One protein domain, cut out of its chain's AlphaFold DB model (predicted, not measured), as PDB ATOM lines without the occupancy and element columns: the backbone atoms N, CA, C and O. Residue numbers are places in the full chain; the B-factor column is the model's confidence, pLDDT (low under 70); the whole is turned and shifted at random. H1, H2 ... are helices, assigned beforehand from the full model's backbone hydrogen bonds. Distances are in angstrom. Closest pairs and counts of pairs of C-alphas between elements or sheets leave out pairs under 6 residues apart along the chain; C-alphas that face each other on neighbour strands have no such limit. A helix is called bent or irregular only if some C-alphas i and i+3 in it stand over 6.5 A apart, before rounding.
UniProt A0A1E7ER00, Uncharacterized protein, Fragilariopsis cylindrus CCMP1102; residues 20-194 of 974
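This is residues 20 to 194 of the 974 residues of an uncharacterized protein of Fragilariopsis cylindrus CCMP1102 (UniProt A0A1E7ER00). The long helix H4 runs nearly straight through a bend, roughly along the longest axis, and H3 folds back along its first arm as a helical hairpin whose tip, residues 76 to 83, sticks out. Beside this hairpin the long helix H6 slants away, with H1 and H2 packed on it; bent H8 packs by its first arm on H6 and H4a, and residues 186 to 194 stick out. The printed part has 175 residues with eight named helices, H1 to H8 in order, and no named strand: the class is all helix, and the helix packing is mostly crossed. It is only just loose, close to compact, with a radius of gyration of the C-alphas of 19.1 A, and spans 62 by 47 by 32 A.

H4, residues 82 to 115, was assigned as one helix by its hydrogen bonds but is bent: C-alphas 100 and 103 are 6.7 A apart, and arms H4a, residues 82 to 100, and H4b, residues 103 to 115, stand at a shallow tilt of 9 degrees. H3, residues 51 to 77, is only just irregular, with C-alphas 56 and 59 6.8 A apart. H3 and H4a form a hairpin at 33 degrees, a shallow tilt only just short of steep, opposite ways; their closest C-alphas, of Thr 64 and Trp 95, are 6.8 A apart. H6, residues 130 to 159, is the hub, with a kink of 39 degrees near residue 149. It touches H3 at a steep tilt of 53 degrees, closest at the C-alphas of Thr 52 and Leu 139, 6.0 A. H6 touches H2, residues 39 to 48, about perpendicular at 73 degrees, closest at the C-alphas of Ala 46 and Glu 136, 4.9 A. H6 touches H1, residues 22 to 37, at a steep tilt of 41 degrees, opposite ways, closest at the C-alphas of Pro 23 and Leu 151, 7.2 A. H8, residues 173 to 193, also assigned as one helix by its hydrogen bonds, is bent: C-alphas 180 and 183 are 7.1 A apart, and arms H8a, residues 173 to 180, and H8b, residues 183 to 193, stand at a steep tilt of 54 degrees. H8a touches H6, closest at the C-alphas of Ile 145 and Pro 173, 5.9 A, and H4a, closest at those of Glu 97 and Leu 174, 6.1 A; H8b touches no helix. H5, residues 117 to 126, and H4b touch only at the corner, and only just, with 3 pairs of C-alphas within 8 A, the closest those of Pro 114 and Gln 120, 5.8 A. H7, residues 166 to 171, is close to H6 but not clearly touching, closest at the C-alphas of Leu 152 and Trp 168, 7.4 A. Every O i to N i+4 pair is within hydrogen-bond range in H1, H2, H4a, H5, H8a and H8b; the counts are 21 of 23 in H3, 7 of 9 in H4b, 24 of 26 in H6 and 0 of 2 in H7, where 3 of 3 O i to N i+3 pairs are.

From first to last C-alpha, H4a measures 26.4 A, H4b 18.9 A, H3 36.8 A, H6 40.0 A and H1 22.2 A; C-alpha 82, where H4a begins, is at (-71.607, 3.770, -19.274), and C-alpha 22, where H1 begins, is at (-42.919, 21.044, -29.941). H8b ends at C-alpha 193, (-49.314, -16.976, -39.602).

The C-alphas farthest apart, of Ile 79 and Tyr 125, are 62.5 A apart. The printed part has no cut and no long link; H6 to H7 is short and the others are tight. The mean pLDDT of the printed part is 90.1, with residues 126 to 127 and 163 to 165 under 70.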
ATOM      1  N   PRO A  20     -47.921  20.194 -32.522       86.38
ATOM      2  CA  PRO A  20     -47.990  19.364 -31.312       86.38
ATOM      3  C   PRO A  20     -46.700  18.570 -31.022       86.38
ATOM      4  O   PRO A  20     -46.479  18.140 -29.897       86.38
ATOM      5  N   TRP A  21     -45.792  18.462 -31.996       90.69
ATOM      6  CA  TRP A  21     -44.409  18.000 -31.858       90.69
ATOM      7  C   TRP A  21     -43.509  18.835 -30.925       90.69
ATOM      8  O   TRP A  21     -42.550  18.293 -30.376       90.69
ATOM      9  N   VAL A  22     -43.773  20.131 -30.728       93.00
ATOM     10  CA  VAL A  22     -42.919  21.044 -29.941       93.00
ATOM     11  C   VAL A  22     -42.668  20.559 -28.504       93.00
ATOM     12  O   VAL A  22     -41.494  20.489 -28.133       93.00
ATOM     13  N   PRO A  23     -43.670  20.140 -27.701       92.69
ATOM     14  CA  PRO A  23     -43.402  19.546 -26.388       92.69
ATOM     15  C   PRO A  23     -42.570  18.249 -26.451       92.69
ATOM     16  O   PRO A  23     -41.782  18.006 -25.540       92.69
ATOM     17  N   HIS A  24     -42.640  17.452 -27.529       93.94
ATOM     18  CA  HIS A  24     -41.785  16.263 -27.683       93.94
ATOM     19  C   HIS A  24     -40.327  16.654 -27.930       93.94
ATOM     20  O   HIS A  24     -39.427  16.126 -27.277       93.94
ATOM     21  N   VAL A  25     -40.085  17.591 -28.853       94.94
ATOM     22  CA  VAL A  25     -38.739  18.109 -29.150       94.94
ATOM     23  C   VAL A  25     -38.150  18.788 -27.910       94.94
ATOM     24  O   VAL A  25     -36.996  18.536 -27.568       94.94
ATOM     25  N   GLY A  26     -38.960  19.564 -27.181       95.06
ATOM     26  CA  GLY A  26     -38.594  20.159 -25.897       95.06
ATOM     27  C   GLY A  26     -38.206  19.112 -24.850       95.06
ATOM     28  O   GLY A  26     -37.125  19.207 -24.271       95.06
ATOM     29  N   PHE A  27     -39.024  18.070 -24.655       95.94
ATOM     30  CA  PHE A  27     -38.720  16.984 -23.719       95.94
ATOM     31  C   PHE A  27     -37.395  16.280 -24.048       95.94
ATOM     32  O   PHE A  27     -36.566  16.079 -23.158       95.94
ATOM     33  N   TRP A  28     -37.167  15.916 -25.315       95.69
ATOM     34  CA  TRP A  28     -35.932  15.238 -25.723       95.69
ATOM     35  C   TRP A  28     -34.708  16.160 -25.639       95.69
ATOM     36  O   TRP A  28     -33.653  15.715 -25.188       95.69
ATOM     37  N   GLY A  29     -34.849  17.447 -25.974       96.75
ATOM     38  CA  GLY A  29     -33.798  18.454 -25.801       96.75
ATOM     39  C   GLY A  29     -33.400  18.645 -24.334       96.75
ATOM     40  O   GLY A  29     -32.219  18.551 -23.999       96.75
ATOM     41  N   ILE A  30     -34.380  18.817 -23.441       96.62
ATOM     42  CA  ILE A  30     -34.164  18.927 -21.988       96.62
ATOM     43  C   ILE A  30     -33.548  17.636 -21.429       96.62
ATOM     44  O   ILE A  30     -32.619  17.699 -20.629       96.62
ATOM     45  N   SER A  31     -34.000  16.464 -21.886       95.94
ATOM     46  CA  SER A  31     -33.456  15.164 -21.464       95.94
ATOM     47  C   SER A  31     -31.992  14.972 -21.871       95.94
ATOM     48  O   SER A  31     -31.182  14.490 -21.075       95.94
ATOM     49  N   MET A  32     -31.625  15.379 -23.091       95.56
ATOM     50  CA  MET A  32     -30.236  15.356 -23.556       95.56
ATOM     51  C   MET A  32     -29.374  16.363 -22.788       95.56
ATOM     52  O   MET A  32     -28.286  16.007 -22.341       95.56
ATOM     53  N   LEU A  33     -29.872  17.582 -22.556       97.19
ATOM     54  CA  LEU A  33     -29.184  18.596 -21.756       97.19
ATOM     55  C   LEU A  33     -28.951  18.119 -20.311       97.19
ATOM     56  O   LEU A  33     -27.837  18.216 -19.804       97.19
ATOM     57  N   PHE A  34     -29.961  17.520 -19.674       96.62
ATOM     58  CA  PHE A  34     -29.841  16.931 -18.339       96.62
ATOM     59  C   PHE A  34     -28.781  15.822 -18.292       96.62
ATOM     60  O   PHE A  34     -27.965  15.791 -17.372       96.62
ATOM     61  N   LYS A  35     -28.734  14.948 -19.306       94.94
ATOM     62  CA  LYS A  35     -27.700  13.909 -19.432       94.94
ATOM     63  C   LYS A  35     -26.294  14.483 -19.665       94.94
ATOM     64  O   LYS A  35     -25.327  13.895 -19.191       94.94
ATOM     65  N   ILE A  36     -26.164  15.612 -20.364       95.88
ATOM     66  CA  ILE A  36     -24.881  16.304 -20.570       95.88
ATOM     67  C   ILE A  36     -24.385  16.950 -19.266       95.88
ATOM     68  O   ILE A  36     -23.199  16.852 -18.958       95.88
ATOM     69  N   ILE A  37     -25.276  17.568 -18.483       97.69
ATOM     70  CA  ILE A  37     -24.919  18.241 -17.222       97.69
ATOM     71  C   ILE A  37     -24.698  17.228 -16.082       97.69
ATOM     72  O   ILE A  37     -23.774  17.389 -15.284       97.69
ATOM     73  N   PHE A  38     -25.505  16.164 -16.004       96.88
ATOM     74  CA  PHE A  38     -25.511  15.204 -14.890       96.88
ATOM     75  C   PHE A  38     -25.312  13.726 -15.314       96.88
ATOM     76  O   PHE A  38     -26.055  12.854 -14.846       96.88
ATOM     77  N   PRO A  39     -24.295  13.378 -16.133       95.12
ATOM     78  CA  PRO A  39     -24.137  12.028 -16.697       95.12
ATOM     79  C   PRO A  39     -23.951  10.934 -15.632       95.12
ATOM     80  O   PRO A  39     -24.440   9.814 -15.776       95.12
ATOM     81  N   SER A  40     -23.278  11.248 -14.522       96.06
ATOM     82  CA  SER A  40     -23.122  10.313 -13.399       96.06
ATOM     83  C   SER A  40     -24.454  10.006 -12.706       96.06
ATOM     84  O   SER A  40     -24.657   8.886 -12.242       96.06
ATOM     85  N   TYR A  41     -25.369  10.980 -12.651       95.88
ATOM     86  CA  TYR A  41     -26.689  10.807 -12.047       95.88
ATOM     87  C   TYR A  41     -27.651  10.085 -12.996       95.88
ATOM     88  O   TYR A  41     -28.348   9.177 -12.545       95.88
ATOM     89  N   SER A  42     -27.646  10.404 -14.301       94.25
ATOM     90  CA  SER A  42     -28.447   9.666 -15.291       94.25
ATOM     91  C   SER A  42     -28.066   8.188 -15.312       94.25
ATOM     92  O   SER A  42     -28.944   7.337 -15.185       94.25
ATOM     93  N   LYS A  43     -26.760   7.881 -15.337       94.69
ATOM     94  CA  LYS A  43     -26.250   6.512 -15.213       94.69
ATOM     95  C   LYS A  43     -26.729   5.841 -13.925       94.69
ATOM     96  O   LYS A  43     -27.234   4.720 -13.985       94.69
ATOM     97  N   TRP A  44     -26.550   6.493 -12.774       95.56
ATOM     98  CA  TRP A  44     -26.890   5.898 -11.480       95.56
ATOM     99  C   TRP A  44     -28.385   5.571 -11.388       95.56
ATOM    100  O   TRP A  44     -28.756   4.456 -11.025       95.56
ATOM    101  N   LEU A  45     -29.241   6.514 -11.790       94.50
ATOM    102  CA  LEU A  45     -30.696   6.369 -11.797       94.50
ATOM    103  C   LEU A  45     -31.163   5.275 -12.779       94.50
ATOM    104  O   LEU A  45     -32.079   4.508 -12.470       94.50
ATOM    105  N   ALA A  46     -30.520   5.188 -13.947       93.81
ATOM    106  CA  ALA A  46     -30.877   4.264 -15.019       93.81
ATOM    107  C   ALA A  46     -30.390   2.822 -14.808       93.81
ATOM    108  O   ALA A  46     -31.113   1.875 -15.117       93.81
ATOM    109  N   TYR A  47     -29.152   2.643 -14.340       91.81
ATOM    110  CA  TYR A  47     -28.449   1.358 -14.386       91.81
ATOM    111  C   TYR A  47     -28.056   0.822 -13.005       91.81
ATOM    112  O   TYR A  47     -28.256  -0.361 -12.740       91.81
ATOM    113  N   ASP A  48     -27.515   1.669 -12.124       90.50
ATOM    114  CA  ASP A  48     -27.028   1.227 -10.807       90.50
ATOM    115  C   ASP A  48     -28.162   1.117  -9.758       90.50
ATOM    116  O   ASP A  48     -27.987   0.486  -8.715       90.50
ATOM    117  N   ASN A  49     -29.334   1.708 -10.028       92.19
ATOM    118  CA  ASN A  49     -30.488   1.748  -9.128       92.19
ATOM    119  C   ASN A  49     -31.668   0.884  -9.630       92.19
ATOM    120  O   ASN A  49     -32.041   0.902 -10.805       92.19
ATOM    121  N   ILE A  50     -32.328   0.176  -8.705       91.44
ATOM    122  CA  ILE A  50     -33.534  -0.628  -8.960       91.44
ATOM    123  C   ILE A  50     -34.733   0.213  -9.442       91.44
ATOM    124  O   ILE A  50     -35.660  -0.340 -10.035       91.44
ATOM    125  N   THR A  51     -34.709   1.539  -9.252       89.88
ATOM    126  CA  THR A  51     -35.726   2.492  -9.735       89.88
ATOM    127  C   THR A  51     -36.151   2.240 -11.181       89.88
ATOM    128  O   THR A  51     -37.347   2.209 -11.451       89.88
ATOM    129  N   THR A  52     -35.225   1.974 -12.106       90.75
ATOM    130  CA  THR A  52     -35.585   1.741 -13.519       90.75
ATOM    131  C   THR A  52     -36.376   0.447 -13.724       90.75
ATOM    132  O   THR A  52     -37.278   0.411 -14.558       90.75
ATOM    133  N   PHE A  53     -36.125  -0.598 -12.928       90.00
ATOM    134  CA  PHE A  53     -36.939  -1.818 -12.939       90.00
ATOM    135  C   PHE A  53     -38.307  -1.602 -12.271       90.00
ATOM    136  O   PHE A  53     -39.329  -2.055 -12.790       90.00
ATOM    137  N   LEU A  54     -38.345  -0.873 -11.149       92.06
ATOM    138  CA  LEU A  54     -39.595  -0.550 -10.459       92.06
ATOM    139  C   LEU A  54     -40.521   0.305 -11.334       92.06
ATOM    140  O   LEU A  54     -41.702  -0.011 -11.447       92.06
ATOM    141  N   LEU A  55     -39.986   1.327 -12.001       91.38
ATOM    142  CA  LEU A  55     -40.737   2.176 -12.920       91.38
ATOM    143  C   LEU A  55     -41.105   1.428 -14.207       91.38
ATOM    144  O   LEU A  55     -42.283   1.244 -14.478       91.38
ATOM    145  N   CYS A  56     -40.138   0.918 -14.976       90.00
ATOM    146  CA  CYS A  56     -40.415   0.397 -16.322       90.00
ATOM    147  C   CYS A  56     -41.122  -0.972 -16.350       90.00
ATOM    148  O   CYS A  56     -41.584  -1.391 -17.416       90.00
ATOM    149  N   VAL A  57     -41.170  -1.699 -15.225       90.81
ATOM    150  CA  VAL A  57     -41.739  -3.057 -15.144       90.81
ATOM    151  C   VAL A  57     -42.778  -3.183 -14.031       90.81
ATOM    152  O   VAL A  57     -43.900  -3.602 -14.302       90.81
ATOM    153  N   PHE A  58     -42.425  -2.848 -12.785       93.75
ATOM    154  CA  PHE A  58     -43.277  -3.156 -11.629       93.75
ATOM    155  C   PHE A  58     -44.509  -2.246 -11.529       93.75
ATOM    156  O   PHE A  58     -45.607  -2.746 -11.306       93.75
ATOM    157  N   TYR A  59     -44.364  -0.938 -11.756       94.94
ATOM    158  CA  TYR A  59     -45.490   0.000 -11.753       94.94
ATOM    159  C   TYR A  59     -46.535  -0.339 -12.842       94.94
ATOM    160  O   TYR A  59     -47.680  -0.592 -12.468       94.94
ATOM    161  N   PRO A  60     -46.181  -0.501 -14.138       94.94
ATOM    162  CA  PRO A  60     -47.106  -0.971 -15.169       94.94
ATOM    163  C   PRO A  60     -47.762  -2.311 -14.839       94.94
ATOM    164  O   PRO A  60     -48.947  -2.501 -15.106       94.94
ATOM    165  N   LEU A  61     -47.009  -3.247 -14.249       95.62
ATOM    166  CA  LEU A  61     -47.524  -4.551 -13.833       95.62
ATOM    167  C   LEU A  61     -48.609  -4.400 -12.758       95.62
ATOM    168  O   LEU A  61     -49.690  -4.967 -12.907       95.62
ATOM    169  N   CYS A  62     -48.353  -3.609 -11.714       96.06
ATOM    170  CA  CYS A  62     -49.316  -3.330 -10.652       96.06
ATOM    171  C   CYS A  62     -50.548  -2.571 -11.162       96.06
ATOM    172  O   CYS A  62     -51.665  -2.983 -10.852       96.06
ATOM    173  N   SER A  63     -50.373  -1.533 -11.986       95.88
ATOM    174  CA  SER A  63     -51.487  -0.789 -12.589       95.88
ATOM    175  C   SER A  63     -52.342  -1.683 -13.491       95.88
ATOM    176  O   SER A  63     -53.558  -1.716 -13.345       95.88
ATOM    177  N   THR A  64     -51.719  -2.516 -14.332       96.81
ATOM    178  CA  THR A  64     -52.436  -3.468 -15.201       96.81
ATOM    179  C   THR A  64     -53.218  -4.508 -14.392       96.81
ATOM    180  O   THR A  64     -54.372  -4.800 -14.705       96.81
ATOM    181  N   VAL A  65     -52.622  -5.061 -13.329       97.00
ATOM    182  CA  VAL A  65     -53.299  -5.995 -12.410       97.00
ATOM    183  C   VAL A  65     -54.477  -5.317 -11.704       97.00
ATOM    184  O   VAL A  65     -55.557  -5.907 -11.623       97.00
ATOM    185  N   SER A  66     -54.295  -4.073 -11.247       96.06
ATOM    186  CA  SER A  66     -55.347  -3.257 -10.634       96.06
ATOM    187  C   SER A  66     -56.505  -3.011 -11.606       96.06
ATOM    188  O   SER A  66     -57.653  -3.278 -11.261       96.06
ATOM    189  N   LEU A  67     -56.224  -2.622 -12.855       96.38
ATOM    190  CA  LEU A  67     -57.230  -2.401 -13.898       96.38
ATOM    191  C   LEU A  67     -58.014  -3.673 -14.252       96.38
ATOM    192  O   LEU A  67     -59.245  -3.642 -14.305       96.38
ATOM    193  N   ILE A  68     -57.339  -4.810 -14.460       96.38
ATOM    194  CA  ILE A  68     -58.025  -6.091 -14.723       96.38
ATOM    195  C   ILE A  68     -58.972  -6.430 -13.561       96.38
ATOM    196  O   ILE A  68     -60.083  -6.916 -13.786       96.38
ATOM    197  N   HIS A  69     -58.551  -6.154 -12.325       95.56
ATOM    198  CA  HIS A  69     -59.360  -6.380 -11.137       95.56
ATOM    199  C   HIS A  69     -60.520  -5.373 -10.999       95.56
ATOM    200  O   HIS A  69     -61.643  -5.792 -10.727       95.56
ATOM    201  N   ARG A  70     -60.297  -4.076 -11.265       94.62
ATOM    202  CA  ARG A  70     -61.326  -3.017 -11.298       94.62
ATOM    203  C   ARG A  70     -62.422  -3.368 -12.302       94.62
ATOM    204  O   ARG A  70     -63.588  -3.445 -11.932       94.62
ATOM    205  N   ASN A  71     -62.041  -3.708 -13.533       94.06
ATOM    206  CA  ASN A  71     -62.957  -4.169 -14.579       94.06
ATOM    207  C   ASN A  71     -63.788  -5.383 -14.117       94.06
ATOM    208  O   ASN A  71     -65.015  -5.371 -14.206       94.06
ATOM    209  N   ARG A  72     -63.149  -6.401 -13.518       93.81
ATOM    210  CA  ARG A  72     -63.868  -7.543 -12.935       93.81
ATOM    211  C   ARG A  72     -64.882  -7.113 -11.865       93.81
ATOM    212  O   ARG A  72     -65.993  -7.635 -11.863       93.81
ATOM    213  N   GLN A  73     -64.529  -6.193 -10.966       93.06
ATOM    214  CA  GLN A  73     -65.469  -5.703  -9.953       93.06
ATOM    215  C   GLN A  73     -66.686  -5.022 -10.595       93.06
ATOM    216  O   GLN A  73     -67.808  -5.347 -10.210       93.06
ATOM    217  N   HIS A  74     -66.490  -4.180 -11.618       92.81
ATOM    218  CA  HIS A  74     -67.594  -3.547 -12.350       92.81
ATOM    219  C   HIS A  74     -68.504  -4.566 -13.064       92.81
ATOM    220  O   HIS A  74     -69.731  -4.463 -12.986       92.81
ATOM    221  N   GLN A  75     -67.931  -5.619 -13.658       92.31
ATOM    222  CA  GLN A  75     -68.700  -6.742 -14.218       92.31
ATOM    223  C   GLN A  75     -69.507  -7.510 -13.153       92.31
ATOM    224  O   GLN A  75     -70.573  -8.044 -13.457       92.31
ATOM    225  N   GLU A  76     -69.033  -7.566 -11.902       92.44
ATOM    226  CA  GLU A  76     -69.761  -8.178 -10.783       92.44
ATOM    227  C   GLU A  76     -70.837  -7.255 -10.166       92.44
ATOM    228  O   GLU A  76     -71.739  -7.769  -9.502       92.44
ATOM    229  N   THR A  77     -70.785  -5.926 -10.351       91.94
ATOM    230  CA  THR A  77     -71.730  -4.981  -9.707       91.94
ATOM    231  C   THR A  77     -73.054  -4.762 -10.441       91.94
ATOM    232  O   THR A  77     -73.984  -4.234  -9.841       91.94
ATOM    233  N   THR A  78     -73.191  -5.186 -11.701       80.62
ATOM    234  CA  THR A  78     -74.418  -5.118 -12.542       80.62
ATOM    235  C   THR A  78     -74.997  -3.731 -12.869       80.62
ATOM    236  O   THR A  78     -75.727  -3.616 -13.852       80.62
ATOM    237  N   ILE A  79     -74.648  -2.679 -12.125       88.38
ATOM    238  CA  ILE A  79     -74.953  -1.285 -12.473       88.38
ATOM    239  C   ILE A  79     -74.038  -0.873 -13.634       88.38
ATOM    240  O   ILE A  79     -72.830  -0.722 -13.452       88.38
ATOM    241  N   SER A  80     -74.620  -0.736 -14.826       81.31
ATOM    242  CA  SER A  80     -73.960  -0.199 -16.019       81.31
ATOM    243  C   SER A  80     -73.956   1.325 -15.941       81.31
ATOM    244  O   SER A  80     -74.899   1.986 -16.362       81.31
ATOM    245  N   ASP A  81     -72.897   1.874 -15.352       93.25
ATOM    246  CA  ASP A  81     -72.529   3.266 -15.586       93.25
ATOM    247  C   ASP A  81     -71.659   3.309 -16.849       93.25
ATOM    248  O   ASP A  81     -70.479   2.941 -16.822       93.25
ATOM    249  N   ASP A  82     -72.268   3.709 -17.967       92.12
ATOM    250  CA  ASP A  82     -71.607   3.770 -19.274       92.12
ATOM    251  C   ASP A  82     -70.375   4.688 -19.243       92.12
ATOM    252  O   ASP A  82     -69.374   4.404 -19.907       92.12
ATOM    253  N   LYS A  83     -70.384   5.743 -18.411       92.44
ATOM    254  CA  LYS A  83     -69.223   6.621 -18.245       92.44
ATOM    255  C   LYS A  83     -68.041   5.836 -17.681       92.44
ATOM    256  O   LYS A  83     -66.949   5.888 -18.243       92.44
ATOM    257  N   VAL A  84     -68.258   5.053 -16.627       91.62
ATOM    258  CA  VAL A  84     -67.184   4.278 -15.985       91.62
ATOM    259  C   VAL A  84     -66.644   3.178 -16.905       91.62
ATOM    260  O   VAL A  84     -65.439   2.928 -16.899       91.62
ATOM    261  N   GLU A  85     -67.478   2.552 -17.743       91.62
ATOM    262  CA  GLU A  85     -66.983   1.589 -18.741       91.62
ATOM    263  C   GLU A  85     -66.222   2.273 -19.894       91.62
ATOM    264  O   GLU A  85     -65.220   1.719 -20.345       91.62
ATOM    265  N   THR A  86     -66.587   3.490 -20.321       90.94
ATOM    266  CA  THR A  86     -65.758   4.250 -21.287       90.94
ATOM    267  C   THR A  86     -64.413   4.692 -20.695       90.94
ATOM    268  O   THR A  86     -63.381   4.522 -21.343       90.94
ATOM    269  N   GLU A  87     -64.375   5.152 -19.438       91.81
ATOM    270  CA  GLU A  87     -63.124   5.431 -18.714       91.81
ATOM    271  C   GLU A  87     -62.250   4.163 -18.601       91.81
ATOM    272  O   GLU A  87     -61.043   4.201 -18.849       91.81
ATOM    273  N   LEU A  88     -62.857   3.007 -18.296       93.25
ATOM    274  CA  LEU A  88     -62.176   1.708 -18.279       93.25
ATOM    275  C   LEU A  88     -61.672   1.279 -19.664       93.25
ATOM    276  O   LEU A  88     -60.609   0.668 -19.739       93.25
ATOM    277  N   GLN A  89     -62.399   1.551 -20.749       92.75
ATOM    278  CA  GLN A  89     -61.962   1.249 -22.120       92.75
ATOM    279  C   GLN A  89     -60.732   2.065 -22.509       92.75
ATOM    280  O   GLN A  89     -59.760   1.499 -23.009       92.75
ATOM    281  N   ILE A  90     -60.730   3.366 -22.209       91.62
ATOM    282  CA  ILE A  90     -59.584   4.248 -22.454       91.62
ATOM    283  C   ILE A  90     -58.357   3.756 -21.669       91.62
ATOM    284  O   ILE A  90     -57.282   3.608 -22.253       91.62
ATOM    285  N   GLU A  91     -58.513   3.401 -20.387       93.56
ATOM    286  CA  GLU A  91     -57.406   2.868 -19.580       93.56
ATOM    287  C   GLU A  91     -56.896   1.509 -20.109       93.56
ATOM    288  O   GLU A  91     -55.687   1.277 -20.179       93.56
ATOM    289  N   ARG A  92     -57.793   0.608 -20.547       94.69
ATOM    290  CA  ARG A  92     -57.404  -0.675 -21.170       94.69
ATOM    291  C   ARG A  92     -56.619  -0.461 -22.454       94.69
ATOM    292  O   ARG A  92     -55.593  -1.113 -22.641       94.69
ATOM    293  N   GLN A  93     -57.084   0.444 -23.307       93.94
ATOM    294  CA  GLN A  93     -56.440   0.783 -24.568       93.94
ATOM    295  C   GLN A  93     -55.035   1.360 -24.334       93.94
ATOM    296  O   GLN A  93     -54.086   0.899 -24.965       93.94
ATOM    297  N   TYR A  94     -54.885   2.278 -23.372       94.12
ATOM    298  CA  TYR A  94     -53.591   2.832 -22.964       94.12
ATOM    299  C   TYR A  94     -52.606   1.744 -22.518       94.12
ATOM    300  O   TYR A  94     -51.510   1.630 -23.067       94.12
ATOM    301  N   TRP A  95     -52.991   0.882 -21.567       95.75
ATOM    302  CA  TRP A  95     -52.088  -0.177 -21.101       95.75
ATOM    303  C   TRP A  95     -51.800  -1.222 -22.185       95.75
ATOM    304  O   TRP A  95     -50.698  -1.772 -22.210       95.75
ATOM    305  N   ILE A  96     -52.732  -1.475 -23.111       95.25
ATOM    306  CA  ILE A  96     -52.475  -2.315 -24.287       95.25
ATOM    307  C   ILE A  96     -51.367  -1.706 -25.144       95.25
ATOM    308  O   ILE A  96     -50.369  -2.391 -25.349       95.25
ATOM    309  N   GLU A  97     -51.476  -0.439 -25.565       94.06
ATOM    310  CA  GLU A  97     -50.426   0.232 -26.350       94.06
ATOM    311  C   GLU A  97     -49.085   0.291 -25.594       94.06
ATOM    312  O   GLU A  97     -48.025   0.022 -26.178       94.06
ATOM    313  N   TYR A  98     -49.121   0.554 -24.277       94.94
ATOM    314  CA  TYR A  98     -47.932   0.550 -23.419       94.94
ATOM    315  C   TYR A  98     -47.189  -0.776 -23.515       94.94
ATOM    316  O   TYR A  98     -45.986  -0.796 -23.773       94.94
ATOM    317  N   TRP A  99     -47.889  -1.895 -23.334       95.12
ATOM    318  CA  TRP A  99     -47.250  -3.201 -23.387       95.12
ATOM    319  C   TRP A  99     -46.884  -3.614 -24.815       95.12
ATOM    320  O   TRP A  99     -45.754  -4.050 -25.048       95.12
ATOM    321  N   SER A 100     -47.802  -3.468 -25.774       92.44
ATOM    322  CA  SER A 100     -47.678  -4.016 -27.130       92.44
ATOM    323  C   SER A 100     -46.703  -3.271 -28.030       92.44
ATOM    324  O   SER A 100     -46.211  -3.852 -28.993       92.44
ATOM    325  N   VAL A 101     -46.436  -1.995 -27.739       86.88
ATOM    326  CA  VAL A 101     -45.571  -1.137 -28.560       86.88
ATOM    327  C   VAL A 101     -44.471  -0.503 -27.718       86.88
ATOM    328  O   VAL A 101     -43.301  -0.665 -28.061       86.88
ATOM    329  N   GLY A 102     -44.804   0.137 -26.592       84.69
ATOM    330  CA  GLY A 102     -43.819   0.810 -25.739       84.69
ATOM    331  C   GLY A 102     -42.792  -0.152 -25.129       84.69
ATOM    332  O   GLY A 102     -41.619  -0.174 -25.506       84.69
ATOM    333  N   PHE A 103     -43.246  -0.996 -24.204       87.75
ATOM    334  CA  PHE A 103     -42.435  -2.024 -23.556       87.75
ATOM    335  C   PHE A 103     -41.893  -3.035 -24.573       87.75
ATOM    336  O   PHE A 103     -40.702  -3.345 -24.558       87.75
ATOM    337  N   THR A 104     -42.742  -3.516 -25.485       89.44
ATOM    338  CA  THR A 104     -42.361  -4.469 -26.538       89.44
ATOM    339  C   THR A 104     -41.213  -3.951 -27.398       89.44
ATOM    340  O   THR A 104     -40.195  -4.633 -27.497       89.44
ATOM    341  N   GLY A 105     -41.318  -2.747 -27.969       88.44
ATOM    342  CA  GLY A 105     -40.287  -2.184 -28.845       88.44
ATOM    343  C   GLY A 105     -38.961  -1.950 -28.119       88.44
ATOM    344  O   GLY A 105     -37.907  -2.371 -28.600       88.44
ATOM    345  N   VAL A 106     -39.005  -1.354 -26.925       88.56
ATOM    346  CA  VAL A 106     -37.803  -1.040 -26.133       88.56
ATOM    347  C   VAL A 106     -37.097  -2.296 -25.613       88.56
ATOM    348  O   VAL A 106     -35.866  -2.374 -25.637       88.56
ATOM    349  N   GLN A 107     -37.844  -3.302 -25.153       89.94
ATOM    350  CA  GLN A 107     -37.247  -4.555 -24.684       89.94
ATOM    351  C   GLN A 107     -36.769  -5.425 -25.852       89.94
ATOM    352  O   GLN A 107     -35.697  -6.017 -25.748       89.94
ATOM    353  N   PHE A 108     -37.487  -5.446 -26.982       91.06
ATOM    354  CA  PHE A 108     -37.041  -6.107 -28.210       91.06
ATOM    355  C   PHE A 108     -35.731  -5.502 -28.728       91.06
ATOM    356  O   PHE A 108     -34.783  -6.248 -28.956       91.06
ATOM    357  N   LEU A 109     -35.625  -4.171 -28.826       89.56
ATOM    358  CA  LEU A 109     -34.396  -3.487 -29.251       89.56
ATOM    359  C   LEU A 109     -33.214  -3.800 -28.318       89.56
ATOM    360  O   LEU A 109     -32.123  -4.136 -28.771       89.56
ATOM    361  N   HIS A 110     -33.437  -3.770 -27.005       89.88
ATOM    362  CA  HIS A 110     -32.419  -4.161 -26.030       89.88
ATOM    363  C   HIS A 110     -32.001  -5.639 -26.161       89.88
ATOM    364  O   HIS A 110     -30.830  -5.967 -25.976       89.88
ATOM    365  N   SER A 111     -32.937  -6.538 -26.476       90.44
ATOM    366  CA  SER A 111     -32.674  -7.974 -26.607       90.44
ATOM    367  C   SER A 111     -32.172  -8.412 -27.988       90.44
ATOM    368  O   SER A 111     -31.574  -9.482 -28.066       90.44
ATOM    369  N   ILE A 112     -32.357  -7.619 -29.050       91.00
ATOM    370  CA  ILE A 112     -31.825  -7.922 -30.390       91.00
ATOM    371  C   ILE A 112     -30.346  -7.528 -30.521       91.00
ATOM    372  O   ILE A 112     -29.606  -8.175 -31.254       91.00
ATOM    373  N   ILE A 113     -29.881  -6.519 -29.771       89.69
ATOM    374  CA  ILE A 113     -28.484  -6.048 -29.788       89.69
ATOM    375  C   ILE A 113     -27.465  -7.182 -29.516       89.69
ATOM    376  O   ILE A 113     -26.526  -7.316 -30.304       89.69
ATOM    377  N   PRO A 114     -27.642  -8.053 -28.498       85.62
ATOM    378  CA  PRO A 114     -26.783  -9.226 -28.293       85.62
ATOM    379  C   PRO A 114     -26.848 -10.302 -29.391       85.62
ATOM    380  O   PRO A 114     -25.982 -11.172 -29.419       85.62
ATOM    381  N   LEU A 115     -27.846 -10.286 -30.286       87.62
ATOM    382  CA  LEU A 115     -27.958 -11.269 -31.375       87.62
ATOM    383  C   LEU A 115     -27.053 -10.946 -32.573       87.62
ATOM    384  O   LEU A 115     -26.910 -11.776 -33.470       87.62
ATOM    385  N   PHE A 116     -26.419  -9.769 -32.585       88.69
ATOM    386  CA  PHE A 116     -25.484  -9.343 -33.622       88.69
ATOM    387  C   PHE A 116     -24.053  -9.284 -33.062       88.69
ATOM    388  O   PHE A 116     -23.672  -8.265 -32.479       88.69
ATOM    389  N   PRO A 117     -23.213 -10.321 -33.276       82.56
ATOM    390  CA  PRO A 117     -21.840 -10.350 -32.772       82.56
ATOM    391  C   PRO A 117     -20.999  -9.137 -33.180       82.56
ATOM    392  O   PRO A 117     -20.158  -8.702 -32.406       82.56
ATOM    393  N   SER A 118     -21.250  -8.533 -34.346       85.94
ATOM    394  CA  SER A 118     -20.582  -7.296 -34.778       85.94
ATOM    395  C   SER A 118     -20.889  -6.113 -33.852       85.94
ATOM    396  O   SER A 118     -19.973  -5.415 -33.417       85.94
ATOM    397  N   ILE A 119     -22.166  -5.927 -33.486       83.75
ATOM    398  CA  ILE A 119     -22.604  -4.890 -32.539       83.75
ATOM    399  C   ILE A 119     -22.088  -5.223 -31.137       83.75
ATOM    400  O   ILE A 119     -21.606  -4.337 -30.435       83.75
ATOM    401  N   GLN A 120     -22.105  -6.500 -30.739       78.31
ATOM    402  CA  GLN A 120     -21.544  -6.929 -29.460       78.31
ATOM    403  C   GLN A 120     -20.020  -6.733 -29.387       78.31
ATOM    404  O   GLN A 120     -19.530  -6.351 -28.331       78.31
ATOM    405  N   HIS A 121     -19.260  -6.947 -30.464       80.69
ATOM    406  CA  HIS A 121     -17.809  -6.747 -30.471       80.69
ATOM    407  C   HIS A 121     -17.430  -5.262 -30.481       80.69
ATOM    408  O   HIS A 121     -16.610  -4.859 -29.658       80.69
ATOM    409  N   MET A 122     -18.070  -4.426 -31.311       78.25
ATOM    410  CA  MET A 122     -17.932  -2.964 -31.187       78.25
ATOM    411  C   MET A 122     -18.343  -2.499 -29.782       78.25
ATOM    412  O   MET A 122     -17.642  -1.712 -29.151       78.25
ATOM    413  N   GLY A 123     -19.422  -3.069 -29.240       72.12
ATOM    414  CA  GLY A 123     -19.871  -2.862 -27.868       72.12
ATOM    415  C   GLY A 123     -18.803  -3.210 -26.829       72.12
ATOM    416  O   GLY A 123     -18.445  -2.379 -26.010       72.12
ATOM    417  N   GLN A 124     -18.225  -4.407 -26.869       70.69
ATOM    418  CA  GLN A 124     -17.251  -4.855 -25.871       70.69
ATOM    419  C   GLN A 124     -15.913  -4.101 -25.941       70.69
ATOM    420  O   GLN A 124     -15.288  -3.913 -24.896       70.69
ATOM    421  N   TYR A 125     -15.490  -3.643 -27.125       74.56
ATOM    422  CA  TYR A 125     -14.225  -2.919 -27.298       74.56
ATOM    423  C   TYR A 125     -14.336  -1.388 -27.181       74.56
ATOM    424  O   TYR A 125     -13.359  -0.764 -26.773       74.56
ATOM    425  N   GLN A 126     -15.482  -0.774 -27.501       67.31
ATOM    426  CA  GLN A 126     -15.666   0.691 -27.456       67.31
ATOM    427  C   GLN A 126     -16.761   1.159 -26.480       67.31
ATOM    428  O   GLN A 126     -16.699   2.283 -25.990       67.31
ATOM    429  N   TYR A 127     -17.743   0.313 -26.148       65.50
ATOM    430  CA  TYR A 127     -18.918   0.684 -25.351       65.50
ATOM    431  C   TYR A 127     -19.230  -0.328 -24.235       65.50
ATOM    432  O   TYR A 127     -20.309  -0.921 -24.196       65.50
ATOM    433  N   GLN A 128     -18.352  -0.430 -23.230       79.50
ATOM    434  CA  GLN A 128     -18.740  -1.004 -21.924       79.50
ATOM    435  C   GLN A 128     -19.988  -0.303 -21.338       79.50
ATOM    436  O   GLN A 128     -20.729  -0.873 -20.544       79.50
ATOM    437  N   TYR A 129     -20.249   0.925 -21.796       86.19
ATOM    438  CA  TYR A 129     -21.432   1.731 -21.523       86.19
ATOM    439  C   TYR A 129     -22.697   1.325 -22.305       86.19
ATOM    440  O   TYR A 129     -23.752   1.867 -22.004       86.19
ATOM    441  N   LEU A 130     -22.661   0.408 -23.281       87.00
ATOM    442  CA  LEU A 130     -23.843   0.087 -24.104       87.00
ATOM    443  C   LEU A 130     -25.055  -0.400 -23.275       87.00
ATOM    444  O   LEU A 130     -26.153   0.098 -23.525       87.00
ATOM    445  N   PRO A 131     -24.909  -1.270 -22.251       87.19
ATOM    446  CA  PRO A 131     -26.017  -1.616 -21.355       87.19
ATOM    447  C   PRO A 131     -26.520  -0.419 -20.535       87.19
ATOM    448  O   PRO A 131     -27.721  -0.292 -20.316       87.19
ATOM    449  N   VAL A 132     -25.619   0.483 -20.126       90.50
ATOM    450  CA  VAL A 132     -25.956   1.710 -19.385       90.50
ATOM    451  C   VAL A 132     -26.782   2.647 -20.263       90.50
ATOM    452  O   VAL A 132     -27.884   3.020 -19.881       90.50
ATOM    453  N   VAL A 133     -26.293   2.958 -21.467       90.56
ATOM    454  CA  VAL A 133     -26.971   3.821 -22.446       90.56
ATOM    455  C   VAL A 133     -28.323   3.239 -22.845       90.56
ATOM    456  O   VAL A 133     -29.292   3.982 -22.964       90.56
ATOM    457  N   MET A 134     -28.428   1.915 -22.995       90.06
ATOM    458  CA  MET A 134     -29.717   1.273 -23.240       90.06
ATOM    459  C   MET A 134     -30.672   1.448 -22.057       90.06
ATOM    460  O   MET A 134     -31.805   1.851 -22.286       90.06
ATOM    461  N   SER A 135     -30.242   1.215 -20.810       91.19
ATOM    462  CA  SER A 135     -31.074   1.474 -19.623       91.19
ATOM    463  C   SER A 135     -31.478   2.947 -19.482       91.19
ATOM    464  O   SER A 135     -32.627   3.220 -19.147       91.19
ATOM    465  N   GLU A 136     -30.586   3.892 -19.795       92.94
ATOM    466  CA  GLU A 136     -30.909   5.325 -19.842       92.94
ATOM    467  C   GLU A 136     -31.985   5.616 -20.890       92.94
ATOM    468  O   GLU A 136     -32.939   6.327 -20.595       92.94
ATOM    469  N   ILE A 137     -31.890   5.021 -22.085       92.31
ATOM    470  CA  ILE A 137     -32.922   5.138 -23.123       92.31
ATOM    471  C   ILE A 137     -34.249   4.529 -22.645       92.31
ATOM    472  O   ILE A 137     -35.286   5.151 -22.858       92.31
ATOM    473  N   LYS A 138     -34.250   3.376 -21.949       92.19
ATOM    474  CA  LYS A 138     -35.490   2.804 -21.378       92.19
ATOM    475  C   LYS A 138     -36.131   3.756 -20.371       92.19
ATOM    476  O   LYS A 138     -37.337   3.968 -20.430       92.19
ATOM    477  N   LEU A 139     -35.329   4.325 -19.469       93.75
ATOM    478  CA  LEU A 139     -35.813   5.234 -18.435       93.75
ATOM    479  C   LEU A 139     -36.323   6.552 -19.036       93.75
ATOM    480  O   LEU A 139     -37.414   6.982 -18.685       93.75
ATOM    481  N   LEU A 140     -35.587   7.162 -19.970       94.12
ATOM    482  CA  LEU A 140     -36.022   8.379 -20.664       94.12
ATOM    483  C   LEU A 140     -37.302   8.146 -21.471       94.12
ATOM    484  O   LEU A 140     -38.207   8.970 -21.411       94.12
ATOM    485  N   PHE A 141     -37.414   7.015 -22.169       93.12
ATOM    486  CA  PHE A 141     -38.615   6.630 -22.910       93.12
ATOM    487  C   PHE A 141     -39.816   6.364 -21.989       93.12
ATOM    488  O   PHE A 141     -40.938   6.746 -22.312       93.12
ATOM    489  N   PHE A 142     -39.594   5.753 -20.822       93.00
ATOM    490  CA  PHE A 142     -40.633   5.590 -19.807       93.00
ATOM    491  C   PHE A 142     -41.100   6.946 -19.266       93.00
ATOM    492  O   PHE A 142     -42.295   7.226 -19.266       93.00
ATOM    493  N   ILE A 143     -40.162   7.810 -18.857       94.31
ATOM    494  CA  ILE A 143     -40.471   9.162 -18.379       94.31
ATOM    495  C   ILE A 143     -41.244   9.925 -19.461       94.31
ATOM    496  O   ILE A 143     -42.282  10.489 -19.148       94.31
ATOM    497  N   TRP A 144     -40.804   9.869 -20.723       94.94
ATOM    498  CA  TRP A 144     -41.469  10.494 -21.872       94.94
ATOM    499  C   TRP A 144     -42.940  10.088 -22.003       94.94
ATOM    500  O   TRP A 144     -43.783  10.956 -22.199       94.94
ATOM    501  N   ILE A 145     -43.282   8.804 -21.854       93.19
ATOM    502  CA  ILE A 145     -44.682   8.353 -21.924       93.19
ATOM    503  C   ILE A 145     -45.534   9.018 -20.831       93.19
ATOM    504  O   ILE A 145     -46.575   9.592 -21.141       93.19
ATOM    505  N   PHE A 146     -45.079   8.995 -19.574       91.88
ATOM    506  CA  PHE A 146     -45.874   9.472 -18.433       91.88
ATOM    507  C   PHE A 146     -45.844  10.999 -18.230       91.88
ATOM    508  O   PHE A 146     -46.812  11.574 -17.728       91.88
ATOM    509  N   THR A 147     -44.771  11.693 -18.624       93.44
ATOM    510  CA  THR A 147     -44.726  13.163 -18.558       93.44
ATOM    511  C   THR A 147     -45.490  13.800 -19.707       93.44
ATOM    512  O   THR A 147     -46.179  14.791 -19.480       93.44
ATOM    513  N   MET A 148     -45.413  13.253 -20.926       91.81
ATOM    514  CA  MET A 148     -46.015  13.889 -22.100       91.81
ATOM    515  C   MET A 148     -47.536  13.931 -22.052       91.81
ATOM    516  O   MET A 148     -48.101  14.897 -22.536       91.81
ATOM    517  N   GLU A 149     -48.198  12.949 -21.446       88.75
ATOM    518  CA  GLU A 149     -49.649  12.984 -21.226       88.75
ATOM    519  C   GLU A 149     -50.055  14.238 -20.425       88.75
ATOM    520  O   GLU A 149     -50.861  15.052 -20.874       88.75
ATOM    521  N   ASN A 150     -49.372  14.479 -19.301       91.25
ATOM    522  CA  ASN A 150     -49.570  15.657 -18.453       91.25
ATOM    523  C   ASN A 150     -49.122  16.970 -19.130       91.25
ATOM    524  O   ASN A 150     -49.771  18.008 -18.974       91.25
ATOM    525  N   LEU A 151     -48.025  16.942 -19.897       90.31
ATOM    526  CA  LEU A 151     -47.510  18.108 -20.625       90.31
ATOM    527  C   LEU A 151     -48.407  18.496 -21.807       90.31
ATOM    528  O   LEU A 151     -48.613  19.687 -22.013       90.31
ATOM    529  N   LEU A 152     -48.969  17.538 -22.550       88.44
ATOM    530  CA  LEU A 152     -49.886  17.795 -23.667       88.44
ATOM    531  C   LEU A 152     -51.192  18.423 -23.170       88.44
ATOM    532  O   LEU A 152     -51.593  19.452 -23.703       88.44
ATOM    533  N   VAL A 153     -51.789  17.895 -22.093       87.38
ATOM    534  CA  VAL A 153     -52.972  18.501 -21.448       87.38
ATOM    535  C   VAL A 153     -52.664  19.920 -20.950       87.38
ATOM    536  O   VAL A 153     -53.432  20.854 -21.187       87.38
ATOM    537  N   SER A 154     -51.501  20.118 -20.321       90.19
ATOM    538  CA  SER A 154     -51.059  21.447 -19.867       90.19
ATOM    539  C   SER A 154     -50.836  22.421 -21.035       90.19
ATOM    540  O   SER A 154     -51.155  23.604 -20.922       90.19
ATOM    541  N   TYR A 155     -50.321  21.930 -22.165       88.19
ATOM    542  CA  TYR A 155     -50.041  22.719 -23.364       88.19
ATOM    543  C   TYR A 155     -51.316  23.078 -24.140       88.19
ATOM    544  O   TYR A 155     -51.480  24.232 -24.527       88.19
ATOM    545  N   GLN A 156     -52.266  22.145 -24.279       86.50
ATOM    546  CA  GLN A 156     -53.599  22.399 -24.840       86.50
ATOM    547  C   GLN A 156     -54.319  23.501 -24.044       86.50
ATOM    548  O   GLN A 156     -54.796  24.480 -24.624       86.50
ATOM    549  N   LYS A 157     -54.293  23.402 -22.705       88.44
ATOM    550  CA  LYS A 157     -54.835  24.424 -21.797       88.44
ATOM    551  C   LYS A 157     -54.126  25.777 -21.941       88.44
ATOM    552  O   LYS A 157     -54.795  26.805 -21.948       88.44
ATOM    553  N   TYR A 158     -52.800  25.791 -22.089       89.81
ATOM    554  CA  TYR A 158     -52.020  27.017 -22.315       89.81
ATOM    555  C   TYR A 158     -52.339  27.693 -23.661       89.81
ATOM    556  O   TYR A 158     -52.413  28.917 -23.731       89.81
ATOM    557  N   LEU A 159     -52.579  26.913 -24.721       86.94
ATOM    558  CA  LEU A 159     -52.983  27.435 -26.032       86.94
ATOM    559  C   LEU A 159     -54.431  27.964 -26.063       86.94
ATOM    560  O   LEU A 159     -54.810  28.622 -27.034       86.94
ATOM    561  N   GLY A 160     -55.236  27.696 -25.028       88.31
ATOM    562  CA  GLY A 160     -56.653  28.066 -24.972       88.31
ATOM    563  C   GLY A 160     -57.546  27.241 -25.906       88.31
ATOM    564  O   GLY A 160     -58.664  27.656 -26.208       88.31
ATOM    565  N   VAL A 161     -57.056  26.092 -26.382       81.88
ATOM    566  CA  VAL A 161     -57.818  25.158 -27.219       81.88
ATOM    567  C   VAL A 161     -58.825  24.426 -26.333       81.88
ATOM    568  O   VAL A 161     -58.464  23.919 -25.270       81.88
ATOM    569  N   ARG A 162     -60.095  24.374 -26.752       78.50
ATOM    570  CA  ARG A 162     -61.137  23.644 -26.014       78.50
ATOM    571  C   ARG A 162     -60.847  22.142 -25.990       78.50
ATOM    572  O   ARG A 162     -60.235  21.593 -26.903       78.50
ATOM    573  N   GLU A 163     -61.347  21.472 -24.957       69.38
ATOM    574  CA  GLU A 163     -61.178  20.024 -24.749       69.38
ATOM    575  C   GLU A 163     -61.859  19.166 -25.840       69.38
ATOM    576  O   GLU A 163     -61.572  17.979 -25.960       69.38
ATOM    577  N   GLU A 164     -62.714  19.782 -26.664       69.50
ATOM    578  CA  GLU A 164     -63.458  19.173 -27.776       69.50
ATOM    579  C   GLU A 164     -62.560  18.726 -28.955       69.50
ATOM    580  O   GLU A 164     -62.969  17.879 -29.748       69.50
ATOM    581  N   GLU A 165     -61.326  19.237 -29.082       68.94
ATOM    582  CA  GLU A 165     -60.378  18.781 -30.112       68.94
ATOM    583  C   GLU A 165     -59.699  17.452 -29.731       68.94
ATOM    584  O   GLU A 165     -58.579  17.418 -29.217       68.94
ATOM    585  N   GLU A 166     -60.342  16.325 -30.059       74.31
ATOM    586  CA  GLU A 166     -59.787  14.978 -29.825       74.31
ATOM    587  C   GLU A 166     -58.426  14.725 -30.502       74.31
ATOM    588  O   GLU A 166     -57.685  13.836 -30.078       74.31
ATOM    589  N   ASN A 167     -58.067  15.532 -31.507       80.94
ATOM    590  CA  ASN A 167     -56.818  15.470 -32.274       80.94
ATOM    591  C   ASN A 167     -55.553  15.389 -31.396       80.94
ATOM    592  O   ASN A 167     -54.571  14.755 -31.778       80.94
ATOM    593  N   TRP A 168     -55.560  15.980 -30.195       81.88
ATOM    594  CA  TRP A 168     -54.419  15.928 -29.272       81.88
ATOM    595  C   TRP A 168     -54.099  14.506 -28.771       81.88
ATOM    596  O   TRP A 168     -52.939  14.206 -28.482       81.88
ATOM    597  N   LYS A 169     -55.082  13.591 -28.766       85.69
ATOM    598  CA  LYS A 169     -54.902  12.168 -28.408       85.69
ATOM    599  C   LYS A 169     -53.984  11.423 -29.384       85.69
ATOM    600  O   LYS A 169     -53.347  10.440 -29.000       85.69
ATOM    601  N   GLU A 170     -53.879  11.895 -30.627       88.19
ATOM    602  CA  GLU A 170     -53.006  11.307 -31.651       88.19
ATOM    603  C   GLU A 170     -51.517  11.510 -31.346       88.19
ATOM    604  O   GLU A 170     -50.686  10.676 -31.711       88.19
ATOM    605  N   PHE A 171     -51.190  12.610 -30.664       89.44
ATOM    606  CA  PHE A 171     -49.819  13.016 -30.358       89.44
ATOM    607  C   PHE A 171     -49.313  12.460 -29.028       89.44
ATOM    608  O   PHE A 171     -48.126  12.567 -28.744       89.44
ATOM    609  N   VAL A 172     -50.153  11.788 -28.232       92.25
ATOM    610  CA  VAL A 172     -49.680  10.997 -27.085       92.25
ATOM    611  C   VAL A 172     -48.599  10.017 -27.583       92.25
ATOM    612  O   VAL A 172     -48.854   9.293 -28.550       92.25
ATOM    613  N   PRO A 173     -47.393   9.959 -26.969       92.88
ATOM    614  CA  PRO A 173     -46.274   9.170 -27.500       92.88
ATOM    615  C   PRO A 173     -46.633   7.714 -27.812       92.88
ATOM    616  O   PRO A 173     -46.176   7.154 -28.804       92.88
ATOM    617  N   LEU A 174     -47.484   7.121 -26.976       91.62
ATOM    618  CA  LEU A 174     -47.980   5.754 -27.097       91.62
ATOM    619  C   LEU A 174     -48.768   5.527 -28.395       91.62
ATOM    620  O   LEU A 174     -48.410   4.640 -29.177       91.62
ATOM    621  N   THR A 175     -49.753   6.387 -28.667       91.94
ATOM    622  CA  THR A 175     -50.568   6.380 -29.888       91.94
ATOM    623  C   THR A 175     -49.695   6.604 -31.121       91.94
ATOM    624  O   THR A 175     -49.804   5.886 -32.114       91.94
ATOM    625  N   LEU A 176     -48.766   7.559 -31.036       91.88
ATOM    626  CA  LEU A 176     -47.858   7.960 -32.113       91.88
ATOM    627  C   LEU A 176     -46.940   6.805 -32.549       91.88
ATOM    628  O   LEU A 176     -46.869   6.473 -33.735       91.88
ATOM    629  N   ILE A 177     -46.281   6.129 -31.600       92.25
ATOM    630  CA  ILE A 177     -45.461   4.946 -31.911       92.25
ATOM    631  C   ILE A 177     -46.364   3.789 -32.364       92.25
ATOM    632  O   ILE A 177     -45.984   3.032 -33.256       92.25
ATOM    633  N   THR A 178     -47.575   3.659 -31.809       92.81
ATOM    634  CA  THR A 178     -48.534   2.618 -32.207       92.81
ATOM    635  C   THR A 178     -48.964   2.766 -33.664       92.81
ATOM    636  O   THR A 178     -48.948   1.770 -34.388       92.81
ATOM    637  N   LYS A 179     -49.226   3.988 -34.147       93.19
ATOM    638  CA  LYS A 179     -49.453   4.263 -35.576       93.19
ATOM    639  C   LYS A 179     -48.239   3.890 -36.442       93.19
ATOM    640  O   LYS A 179     -48.405   3.292 -37.499       93.19
ATOM    641  N   ALA A 180     -47.017   4.195 -35.994       92.62
ATOM    642  CA  ALA A 180     -45.793   3.991 -36.783       92.62
ATOM    643  C   ALA A 180     -45.258   2.538 -36.808       92.62
ATOM    644  O   ALA A 180     -44.608   2.124 -37.775       92.62
ATOM    645  N   VAL A 181     -45.483   1.774 -35.734       90.81
ATOM    646  CA  VAL A 181     -44.910   0.433 -35.506       90.81
ATOM    647  C   VAL A 181     -45.975  -0.665 -35.565       90.81
ATOM    648  O   VAL A 181     -45.681  -1.769 -36.022       90.81
ATOM    649  N   GLY A 182     -47.213  -0.371 -35.162       92.19
ATOM    650  CA  GLY A 182     -48.307  -1.338 -35.101       92.19
ATOM    651  C   GLY A 182     -48.589  -2.051 -36.428       92.19
ATOM    652  O   GLY A 182     -48.515  -3.280 -36.441       92.19
ATOM    653  N   PRO A 183     -48.793  -1.330 -37.551       94.12
ATOM    654  CA  PRO A 183     -48.994  -1.938 -38.869       94.12
ATOM    655  C   PRO A 183     -47.840  -2.845 -39.317       94.12
ATOM    656  O   PRO A 183     -48.049  -3.823 -40.027       94.12
ATOM    657  N   LYS A 184     -46.607  -2.559 -38.875       93.00
ATOM    658  CA  LYS A 184     -45.425  -3.375 -39.194       93.00
ATOM    659  C   LYS A 184     -45.397  -4.654 -38.358       93.00
ATOM    660  O   LYS A 184     -45.097  -5.719 -38.890       93.00
ATOM    661  N   LEU A 185     -45.751  -4.576 -37.072       90.12
ATOM    662  CA  LEU A 185     -45.894  -5.752 -36.206       90.12
ATOM    663  C   LEU A 185     -47.024  -6.674 -36.686       90.12
ATOM    664  O   LEU A 185     -46.825  -7.887 -36.738       90.12
ATOM    665  N   THR A 186     -48.181  -6.124 -37.069       90.75
ATOM    666  CA  THR A 186     -49.296  -6.925 -37.593       90.75
ATOM    667  C   THR A 186     -48.965  -7.528 -38.954       90.75
ATOM    668  O   THR A 186     -49.140  -8.732 -39.101       90.75
ATOM    669  N   ALA A 187     -48.392  -6.776 -39.901       92.56
ATOM    670  CA  ALA A 187     -47.963  -7.321 -41.195       92.56
ATOM    671  C   ALA A 187     -46.957  -8.480 -41.044       92.56
ATOM    672  O   ALA A 187     -47.125  -9.526 -41.667       92.56
ATOM    673  N   ILE A 188     -45.963  -8.344 -40.153       89.38
ATOM    674  CA  ILE A 188     -45.017  -9.427 -39.831       89.38
ATOM    675  C   ILE A 188     -45.747 -10.642 -39.234       89.38
ATOM    676  O   ILE A 188     -45.427 -11.775 -39.586       89.38
ATOM    677  N   GLN A 189     -46.736 -10.436 -38.355       89.31
ATOM    678  CA  GLN A 189     -47.517 -11.537 -37.781       89.31
ATOM    679  C   GLN A 189     -48.374 -12.254 -38.835       89.31
ATOM    680  O   GLN A 189     -48.404 -13.485 -38.849       89.31
ATOM    681  N   MET A 190     -49.058 -11.507 -39.709       88.44
ATOM    682  CA  MET A 190     -49.910 -12.047 -40.774       88.44
ATOM    683  C   MET A 190     -49.073 -12.898 -41.733       88.44
ATOM    684  O   MET A 190     -49.263 -14.114 -41.774       88.44
ATOM    685  N   ALA A 191     -48.011 -12.314 -42.304       89.38
ATOM    686  CA  ALA A 191     -47.078 -12.976 -43.221       89.38
ATOM    687  C   ALA A 191     -46.355 -14.211 -42.636       89.38
ATOM    688  O   ALA A 191     -45.817 -15.023 -43.389       89.38
ATOM    689  N   ILE A 192     -46.332 -14.371 -41.307       85.81
ATOM    690  CA  ILE A 192     -45.856 -15.574 -40.600       85.81
ATOM    691  C   ILE A 192     -46.985 -16.587 -40.350       85.81
ATOM    692  O   ILE A 192     -46.769 -17.793 -40.461       85.81
ATOM    693  N   SER A 193     -48.183 -16.123 -39.992       81.94
ATOM    694  CA  SER A 193     -49.314 -16.976 -39.602       81.94
ATOM    695  C   SER A 193     -50.120 -17.546 -40.778       81.94
ATOM    696  O   SER A 193     -50.784 -18.575 -40.626       81.94
ATOM    697  N   GLU A 194     -50.045 -16.909 -41.946       84.25
ATOM    698  CA  GLU A 194     -50.779 -17.286 -43.160       84.25
ATOM    699  C   GLU A 194     -50.083 -18.384 -43.975       84.25
ATOM    700  O   GLU A 194     -50.760 -19.147 -44.660       84.25
TER     701      GLU A 194